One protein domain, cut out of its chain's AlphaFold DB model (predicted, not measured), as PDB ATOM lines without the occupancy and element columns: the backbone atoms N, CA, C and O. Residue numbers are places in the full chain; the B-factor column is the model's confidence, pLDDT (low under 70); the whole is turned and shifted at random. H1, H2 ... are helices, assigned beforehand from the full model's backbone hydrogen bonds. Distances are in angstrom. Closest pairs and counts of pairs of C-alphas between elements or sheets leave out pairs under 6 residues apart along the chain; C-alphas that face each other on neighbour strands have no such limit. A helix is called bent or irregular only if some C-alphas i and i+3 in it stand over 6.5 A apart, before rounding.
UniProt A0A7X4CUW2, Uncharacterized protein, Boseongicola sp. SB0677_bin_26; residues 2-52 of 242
ATOM      1  N   CYS A   2      11.451  42.811 -50.648       75.44
ATOM      2  CA  CYS A   2      10.391  43.697 -50.156       75.44
ATOM      3  C   CYS A   2       9.943  43.307 -48.736       75.44
ATOM      4  O   CYS A   2      10.191  42.170 -48.331       75.44
ATOM      5  N   GLU A   3       9.306  44.202 -47.981       77.12
ATOM      6  CA  GLU A   3       8.888  43.891 -46.603       77.12
ATOM      7  C   GLU A   3       7.824  42.776 -46.529       77.12
ATOM      8  O   GLU A   3       8.068  41.801 -45.813       77.12
ATOM      9  N   PRO A   4       6.765  42.762 -47.367       76.19
ATOM     10  CA  PRO A   4       5.823  41.633 -47.418       76.19
ATOM     11  C   PRO A   4       6.512  40.291 -47.714       76.19
ATOM     12  O   PRO A   4       6.220  39.252 -47.127       76.19
ATOM     13  N   CYS A   5       7.525  40.330 -48.585       75.06
ATOM     14  CA  CYS A   5       8.348  39.181 -48.939       75.06
ATOM     15  C   CYS A   5       9.129  38.631 -47.729       75.06
ATOM     16  O   CYS A   5       9.361  37.423 -47.623       75.06
ATOM     17  N   ARG A   6       9.617  39.524 -46.854       78.62
ATOM     18  CA  ARG A   6      10.333  39.143 -45.630       78.62
ATOM     19  C   ARG A   6       9.363  38.539 -44.628       78.62
ATOM     20  O   ARG A   6       9.721  37.537 -44.010       78.62
ATOM     21  N   GLU A   7       8.157  39.087 -44.522       85.31
ATOM     22  CA  GLU A   7       7.169  38.643 -43.545       85.31
ATOM     23  C   GLU A   7       6.604  37.255 -43.859       85.31
ATOM     24  O   GLU A   7       6.714  36.367 -43.015       85.31
ATOM     25  N   ASN A   8       6.177  36.981 -45.097       80.50
ATOM     26  CA  ASN A   8       5.706  35.637 -45.480       80.50
ATOM     27  C   ASN A   8       6.778  34.562 -45.226       80.50
ATOM     28  O   ASN A   8       6.507  33.474 -44.709       80.50
ATOM     29  N   ARG A   9       8.049  34.882 -45.514       81.69
ATOM     30  CA  ARG A   9       9.174  33.978 -45.231       81.69
ATOM     31  C   ARG A   9       9.400  33.789 -43.727       81.69
ATOM     32  O   ARG A   9       9.761  32.684 -43.309       81.69
ATOM     33  N   ARG A  10       9.233  34.841 -42.917       89.56
ATOM     34  CA  ARG A  10       9.313  34.763 -41.448       89.56
ATOM     35  C   ARG A  10       8.182  33.894 -40.899       89.56
ATOM     36  O   ARG A  10       8.480  33.010 -40.098       89.56
ATOM     37  N   GLN A  11       6.949  34.073 -41.368       91.25
ATOM     38  CA  GLN A  11       5.778  33.296 -40.949       91.25
ATOM     39  C   GLN A  11       5.933  31.804 -41.263       91.25
ATOM     40  O   GLN A  11       5.879  30.986 -40.346       91.25
ATOM     41  N   ALA A  12       6.266  31.439 -42.504       85.31
ATOM     42  CA  ALA A  12       6.485  30.036 -42.875       85.31
ATOM     43  C   ALA A  12       7.616  29.377 -42.056       85.31
ATOM     44  O   ALA A  12       7.527  28.216 -41.649       85.31
ATOM     45  N   LYS A  13       8.690  30.129 -41.767       91.50
ATOM     46  CA  LYS A  13       9.789  29.650 -40.915       91.50
ATOM     47  C   LYS A  13       9.357  29.485 -39.453       91.50
ATOM     48  O   LYS A  13       9.818  28.546 -38.805       91.50
ATOM     49  N   ARG A  14       8.511  30.384 -38.933       95.44
ATOM     50  CA  ARG A  14       7.932  30.292 -37.582       95.44
ATOM     51  C   ARG A  14       7.031  29.062 -37.468       95.44
ATOM     52  O   ARG A  14       7.273  28.263 -36.572       95.44
ATOM     53  N   ALA A  15       6.109  28.859 -38.411       94.12
ATOM     54  CA  ALA A  15       5.206  27.705 -38.437       94.12
ATOM     55  C   ALA A  15       5.973  26.371 -38.393       94.12
ATOM     56  O   ALA A  15       5.786  25.581 -37.473       94.12
ATOM     57  N   ARG A  16       6.961  26.183 -39.282       94.56
ATOM     58  CA  ARG A  16       7.799  24.965 -39.299       94.56
ATOM     59  C   ARG A  16       8.593  24.752 -38.002       94.56
ATOM     60  O   ARG A  16       8.862  23.620 -37.611       94.56
ATOM     61  N   ARG A  17       9.039  25.834 -37.351       96.31
ATOM     62  CA  ARG A  17       9.761  25.747 -36.070       96.31
ATOM     63  C   ARG A  17       8.825  25.296 -34.949       96.31
ATOM     64  O   ARG A  17       9.254  24.498 -34.125       96.31
ATOM     65  N   LEU A  18       7.587  25.795 -34.933       95.44
ATOM     66  CA  LEU A  18       6.564  25.405 -33.960       95.44
ATOM     67  C   LEU A  18       6.162  23.941 -34.134       95.44
ATOM     68  O   LEU A  18       6.200  23.200 -33.162       95.44
ATOM     69  N   GLU A  19       5.894  23.514 -35.366       95.94
ATOM     70  CA  GLU A  19       5.567  22.124 -35.708       95.94
ATOM     71  C   GLU A  19       6.653  21.145 -35.229       95.94
ATOM     72  O   GLU A  19       6.374  20.199 -34.499       95.94
ATOM     73  N   ARG A  20       7.927  21.422 -35.544       97.31
ATOM     74  CA  ARG A  20       9.053  20.586 -35.087       97.31
ATOM     75  C   ARG A  20       9.191  20.564 -33.570       97.31
ATOM     76  O   ARG A  20       9.459  19.512 -33.005       97.31
ATOM     77  N   LYS A  21       9.010  21.716 -32.918       95.75
ATOM     78  CA  LYS A  21       9.085  21.815 -31.458       95.75
ATOM     79  C   LYS A  21       7.965  21.006 -30.795       95.75
ATOM     80  O   LYS A  21       8.243  20.310 -29.827       95.75
ATOM     81  N   ALA A  22       6.745  21.068 -31.331       95.69
ATOM     82  CA  ALA A  22       5.605  20.286 -30.853       95.69
ATOM     83  C   ALA A  22       5.835  18.773 -31.014       95.69
ATOM     84  O   ALA A  22       5.467  18.004 -30.136       95.69
ATOM     85  N   ALA A  23       6.526  18.360 -32.080       96.56
ATOM     86  CA  ALA A  23       6.908  16.969 -32.317       96.56
ATOM     87  C   ALA A  23       8.142  16.492 -31.513       96.56
ATOM     88  O   ALA A  23       8.619  15.384 -31.740       96.56
ATOM     89  N   GLY A  24       8.715  17.312 -30.619       96.56
ATOM     90  CA  GLY A  24       9.928  16.946 -29.869       96.56
ATOM     91  C   GLY A  24      11.191  16.829 -30.736       96.56
ATOM     92  O   GLY A  24      12.151  16.147 -30.366       96.56
ATOM     93  N   LEU A  25      11.192  17.483 -31.901       97.38
ATOM     94  CA  LEU A  25      12.275  17.441 -32.873       97.38
ATOM     95  C   LEU A  25      13.114  18.722 -32.839       97.38
ATOM     96  O   LEU A  25      12.623  19.849 -32.733       97.38
ATOM     97  N   CYS A  26      14.411  18.551 -33.075       97.25
ATOM     98  CA  CYS A  26      15.372  19.617 -33.281       97.25
ATOM     99  C   CYS A  26      14.895  20.538 -34.407       97.25
ATOM    100  O   CYS A  26      14.773  20.132 -35.569       97.25
ATOM    101  N   VAL A  27      14.728  21.827 -34.114       96.25
ATOM    102  CA  VAL A  27      14.186  22.773 -35.100       96.25
ATOM    103  C   VAL A  27      15.093  22.953 -36.321       96.25
ATOM    104  O   VAL A  27      14.633  23.397 -37.377       96.25
ATOM    105  N   LYS A  28      16.379  22.590 -36.203       94.38
ATOM    106  CA  LYS A  28      17.380  22.687 -37.270       94.38
ATOM    107  C   LYS A  28      17.391  21.444 -38.165       94.38
ATOM    108  O   LYS A  28      17.126  21.579 -39.359       94.38
ATOM    109  N   CYS A  29      17.679  20.267 -37.608       95.06
ATOM    110  CA  CYS A  29      17.871  19.030 -38.377       95.06
ATOM    111  C   CYS A  29      16.699  18.041 -38.321       95.06
ATOM    112  O   CYS A  29      16.760  17.036 -39.013       95.06
ATOM    113  N   ALA A  30      15.653  18.320 -37.537       95.50
ATOM    114  CA  ALA A  30      14.505  17.438 -37.308       95.50
ATOM    115  C   ALA A  30      14.819  16.081 -36.638       95.50
ATOM    116  O   ALA A  30      13.953  15.222 -36.606       95.50
ATOM    117  N   ALA A  31      16.015  15.890 -36.070       95.50
ATOM    118  CA  ALA A  31      16.306  14.744 -35.203       95.50
ATOM    119  C   ALA A  31      15.636  14.910 -33.826       95.50
ATOM    120  O   ALA A  31      15.465  16.061 -33.414       95.50
ATOM    121  N   PRO A  32      15.327  13.831 -33.086       97.25
ATOM    122  CA  PRO A  32      14.855  13.922 -31.704       97.25
ATOM    123  C   PRO A  32      15.759  14.822 -30.852       97.25
ATOM    124  O   PRO A  32      16.985  14.824 -31.014       97.25
ATOM    125  N   SER A  33      15.158  15.658 -30.005       93.69
ATOM    126  CA  SER A  33      15.901  16.651 -29.219       93.69
ATOM    127  C   SER A  33      15.618  16.619 -27.722       93.69
ATOM    128  O   SER A  33      16.024  17.552 -27.030       93.69
ATOM    129  N   ASP A  34      14.959  15.574 -27.218       91.50
ATOM    130  CA  ASP A  34      14.654  15.382 -25.791       91.50
ATOM    131  C   ASP A  34      13.995  16.626 -25.167       91.50
ATOM    132  O   ASP A  34      14.410  17.138 -24.127       91.50
ATOM    133  N   GLY A  35      13.032  17.213 -25.888       89.75
ATOM    134  CA  GLY A  35      12.335  18.440 -25.481       89.75
ATOM    135  C   GLY A  35      13.138  19.741 -25.639       89.75
ATOM    136  O   GLY A  35      12.588  20.831 -25.458       89.75
ATOM    137  N   LYS A  36      14.419  19.683 -26.025       93.31
ATOM    138  CA  LYS A  36      15.249  20.872 -26.289       93.31
ATOM    139  C   LYS A  36      14.967  21.439 -27.674       93.31
ATOM    140  O   LYS A  36      14.569  20.738 -28.597       93.31
ATOM    141  N   GLU A  37      15.253  22.724 -27.870       95.50
ATOM    142  CA  GLU A  37      15.062  23.355 -29.182       95.50
ATOM    143  C   GLU A  37      16.036  22.814 -30.251       95.50
ATOM    144  O   GLU A  37      15.701  22.697 -31.431       95.50
ATOM    145  N   LEU A  38      17.263  22.486 -29.840       95.81
ATOM    146  CA  LEU A  38      18.308  21.928 -30.692       95.81
ATOM    147  C   LEU A  38      18.833  20.640 -30.063       95.81
ATOM    148  O   LEU A  38      19.072  20.602 -28.860       95.81
ATOM    149  N   CYS A  39      19.095  19.626 -30.887       96.19
ATOM    150  CA  CYS A  39      19.853  18.458 -30.443       96.19
ATOM    151  C   CYS A  39      21.303  18.848 -30.094       96.19
ATOM    152  O   CYS A  39      21.820  19.860 -30.591       96.19
ATOM    153  N   GLY A  40      21.978  18.030 -29.278       94.75
ATOM    154  CA  GLY A  40      23.355  18.270 -28.815       94.75
ATOM    155  C   GLY A  40      24.337  18.681 -29.928       94.75
ATOM    156  O   GLY A  40      24.959  19.743 -29.815       94.75
ATOM    157  N   PRO A  41      24.413  17.948 -31.057       94.50
ATOM    158  CA  PRO A  41      25.281  18.310 -32.180       94.50
ATOM    159  C   PRO A  41      24.959  19.682 -32.784       94.50
ATOM    160  O   PRO A  41      25.857  20.487 -33.049       94.50
ATOM    161  N   CYS A  42      23.670  19.985 -32.972       93.00
ATOM    162  CA  CYS A  42      23.234  21.266 -33.526       93.00
ATOM    163  C   CYS A  42      23.509  22.435 -32.570       93.00
ATOM    164  O   CYS A  42      23.848  23.527 -33.038       93.00
ATOM    165  N   ALA A  43      23.382  22.221 -31.258       93.12
ATOM    166  CA  ALA A  43      23.714  23.209 -30.235       93.12
ATOM    167  C   ALA A  43      25.226  23.497 -30.202       93.12
ATOM    168  O   ALA A  43      25.629  24.662 -30.274       93.12
ATOM    169  N   ALA A  44      26.065  22.457 -30.215       91.50
ATOM    170  CA  ALA A  44      27.522  22.594 -30.264       91.50
ATOM    171  C   ALA A  44      28.000  23.286 -31.555       91.50
ATOM    172  O   ALA A  44      28.867  24.162 -31.534       91.50
ATOM    173  N   GLU A  45      27.413  22.946 -32.707       89.56
ATOM    174  CA  GLU A  45      27.698  23.635 -33.971       89.56
ATOM    175  C   GLU A  45      27.268  25.109 -33.931       89.56
ATOM    176  O   GLU A  45      28.007  25.972 -34.408       89.56
ATOM    177  N   LYS A  46      26.098  25.421 -33.350       89.00
ATOM    178  CA  LYS A  46      25.645  26.809 -33.170       89.00
ATOM    179  C   LYS A  46      26.644  27.600 -32.324       89.00
ATOM    180  O   LYS A  46      27.006  28.693 -32.746       89.00
ATOM    181  N   GLY A  47      27.133  27.032 -31.219       86.75
ATOM    182  CA  GLY A  47      28.160  27.653 -30.372       86.75
ATOM    183  C   GLY A  47      29.491  27.882 -31.099       86.75
ATOM    184  O   GLY A  47      30.095  28.944 -30.972       86.75
ATOM    185  N   ARG A  48      29.926  26.934 -31.941       83.00
ATOM    186  CA  ARG A  48      31.115  27.117 -32.798       83.00
ATOM    187  C   ARG A  48      30.908  28.206 -33.853       83.00
ATOM    188  O   ARG A  48      31.807  29.003 -34.096       83.00
ATOM    189  N   ARG A  49      29.728  28.259 -34.482       78.00
ATOM    190  CA  ARG A  49      29.406  29.267 -35.508       78.00
ATOM    191  C   ARG A  49      29.209  30.665 -34.931       78.00
ATOM    192  O   ARG A  49      29.578  31.615 -35.610       78.00
ATOM    193  N   SER A  50      28.621  30.808 -33.742       79.75
ATOM    194  CA  SER A  50      28.377  32.121 -33.126       79.75
ATOM    195  C   SER A  50      29.671  32.826 -32.736       79.75
ATOM    196  O   SER A  50      29.716  34.048 -32.761       79.75
ATOM    197  N   LYS A  51      30.727  32.061 -32.439       83.69
ATOM    198  CA  LYS A  51      32.070  32.586 -32.165       83.69
ATOM    199  C   LYS A  51      32.819  33.046 -33.423       83.69
ATOM    200  O   LYS A  51      33.830  33.724 -33.305       83.69
ATOM    201  N   ARG A  52      32.357  32.685 -34.629       84.50
ATOM    202  CA  ARG A  52      32.992  33.122 -35.882       84.50
ATOM    203  C   ARG A  52      32.463  34.488 -36.305       84.50
ATOM    204  O   ARG A  52      31.247  34.695 -36.372       84.50
TER     205      ARG A  52
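This is residues 2 to 52 of the 242 residues of an uncharacterized protein of Boseongicola sp. SB0677_bin_26 (UniProt A0A7X4CUW2). Two helices, H1 and H2, stand apart as the two arms of a V, a longer and a shorter one, and the looped stretch of residues 23 to 39 joins them at its base. The longer arm is H1, with residues 2 to 15 sticking out from the body; residues 47 to 52 stick out at the far end of the shorter arm. The printed part has 51 residues, with two named helices in the order H1, H2 and no named strand, and its class is all helix. The whole is loose, with a radius of gyration of the C-alphas of 13.0 A, and flat, spanning 35 by 31 by 11 A.

The longest helix is H1, residues 3 to 22, of which 3 to 15 stand free. A long link of 17 residues, 23 to 39, joins it to H2, residues 40 to 50, of which 47 to 50 stand free. H1 and H2 are apart, with no C-alpha of the one within 8 A of the other. In H2 every O i to N i+4 pair is within hydrogen-bond range; in H1 15 of 16 are.

H1 measures 28.6 A, from C-alpha 3 at (8.888, 43.891, -46.603) to C-alpha 22 at (5.605, 20.286, -30.853), with y falling between these ends. H2 measures 15.4 A, from C-alpha 40 at (23.355, 18.270, -28.815) to C-alpha 50 at (28.377, 32.121, -33.126), with y rising between these ends. Neither helix is bent or irregular.

The two C-alphas farthest apart are those of Cys 2 and Asp 34, at 37.6 A. Without the stretches that stand free, the body has 31 residues and spans 22 by 16 by 11 A. The printed part has no cut. The mean pLDDT of the printed part is 90.3, and no printed residue is under 70.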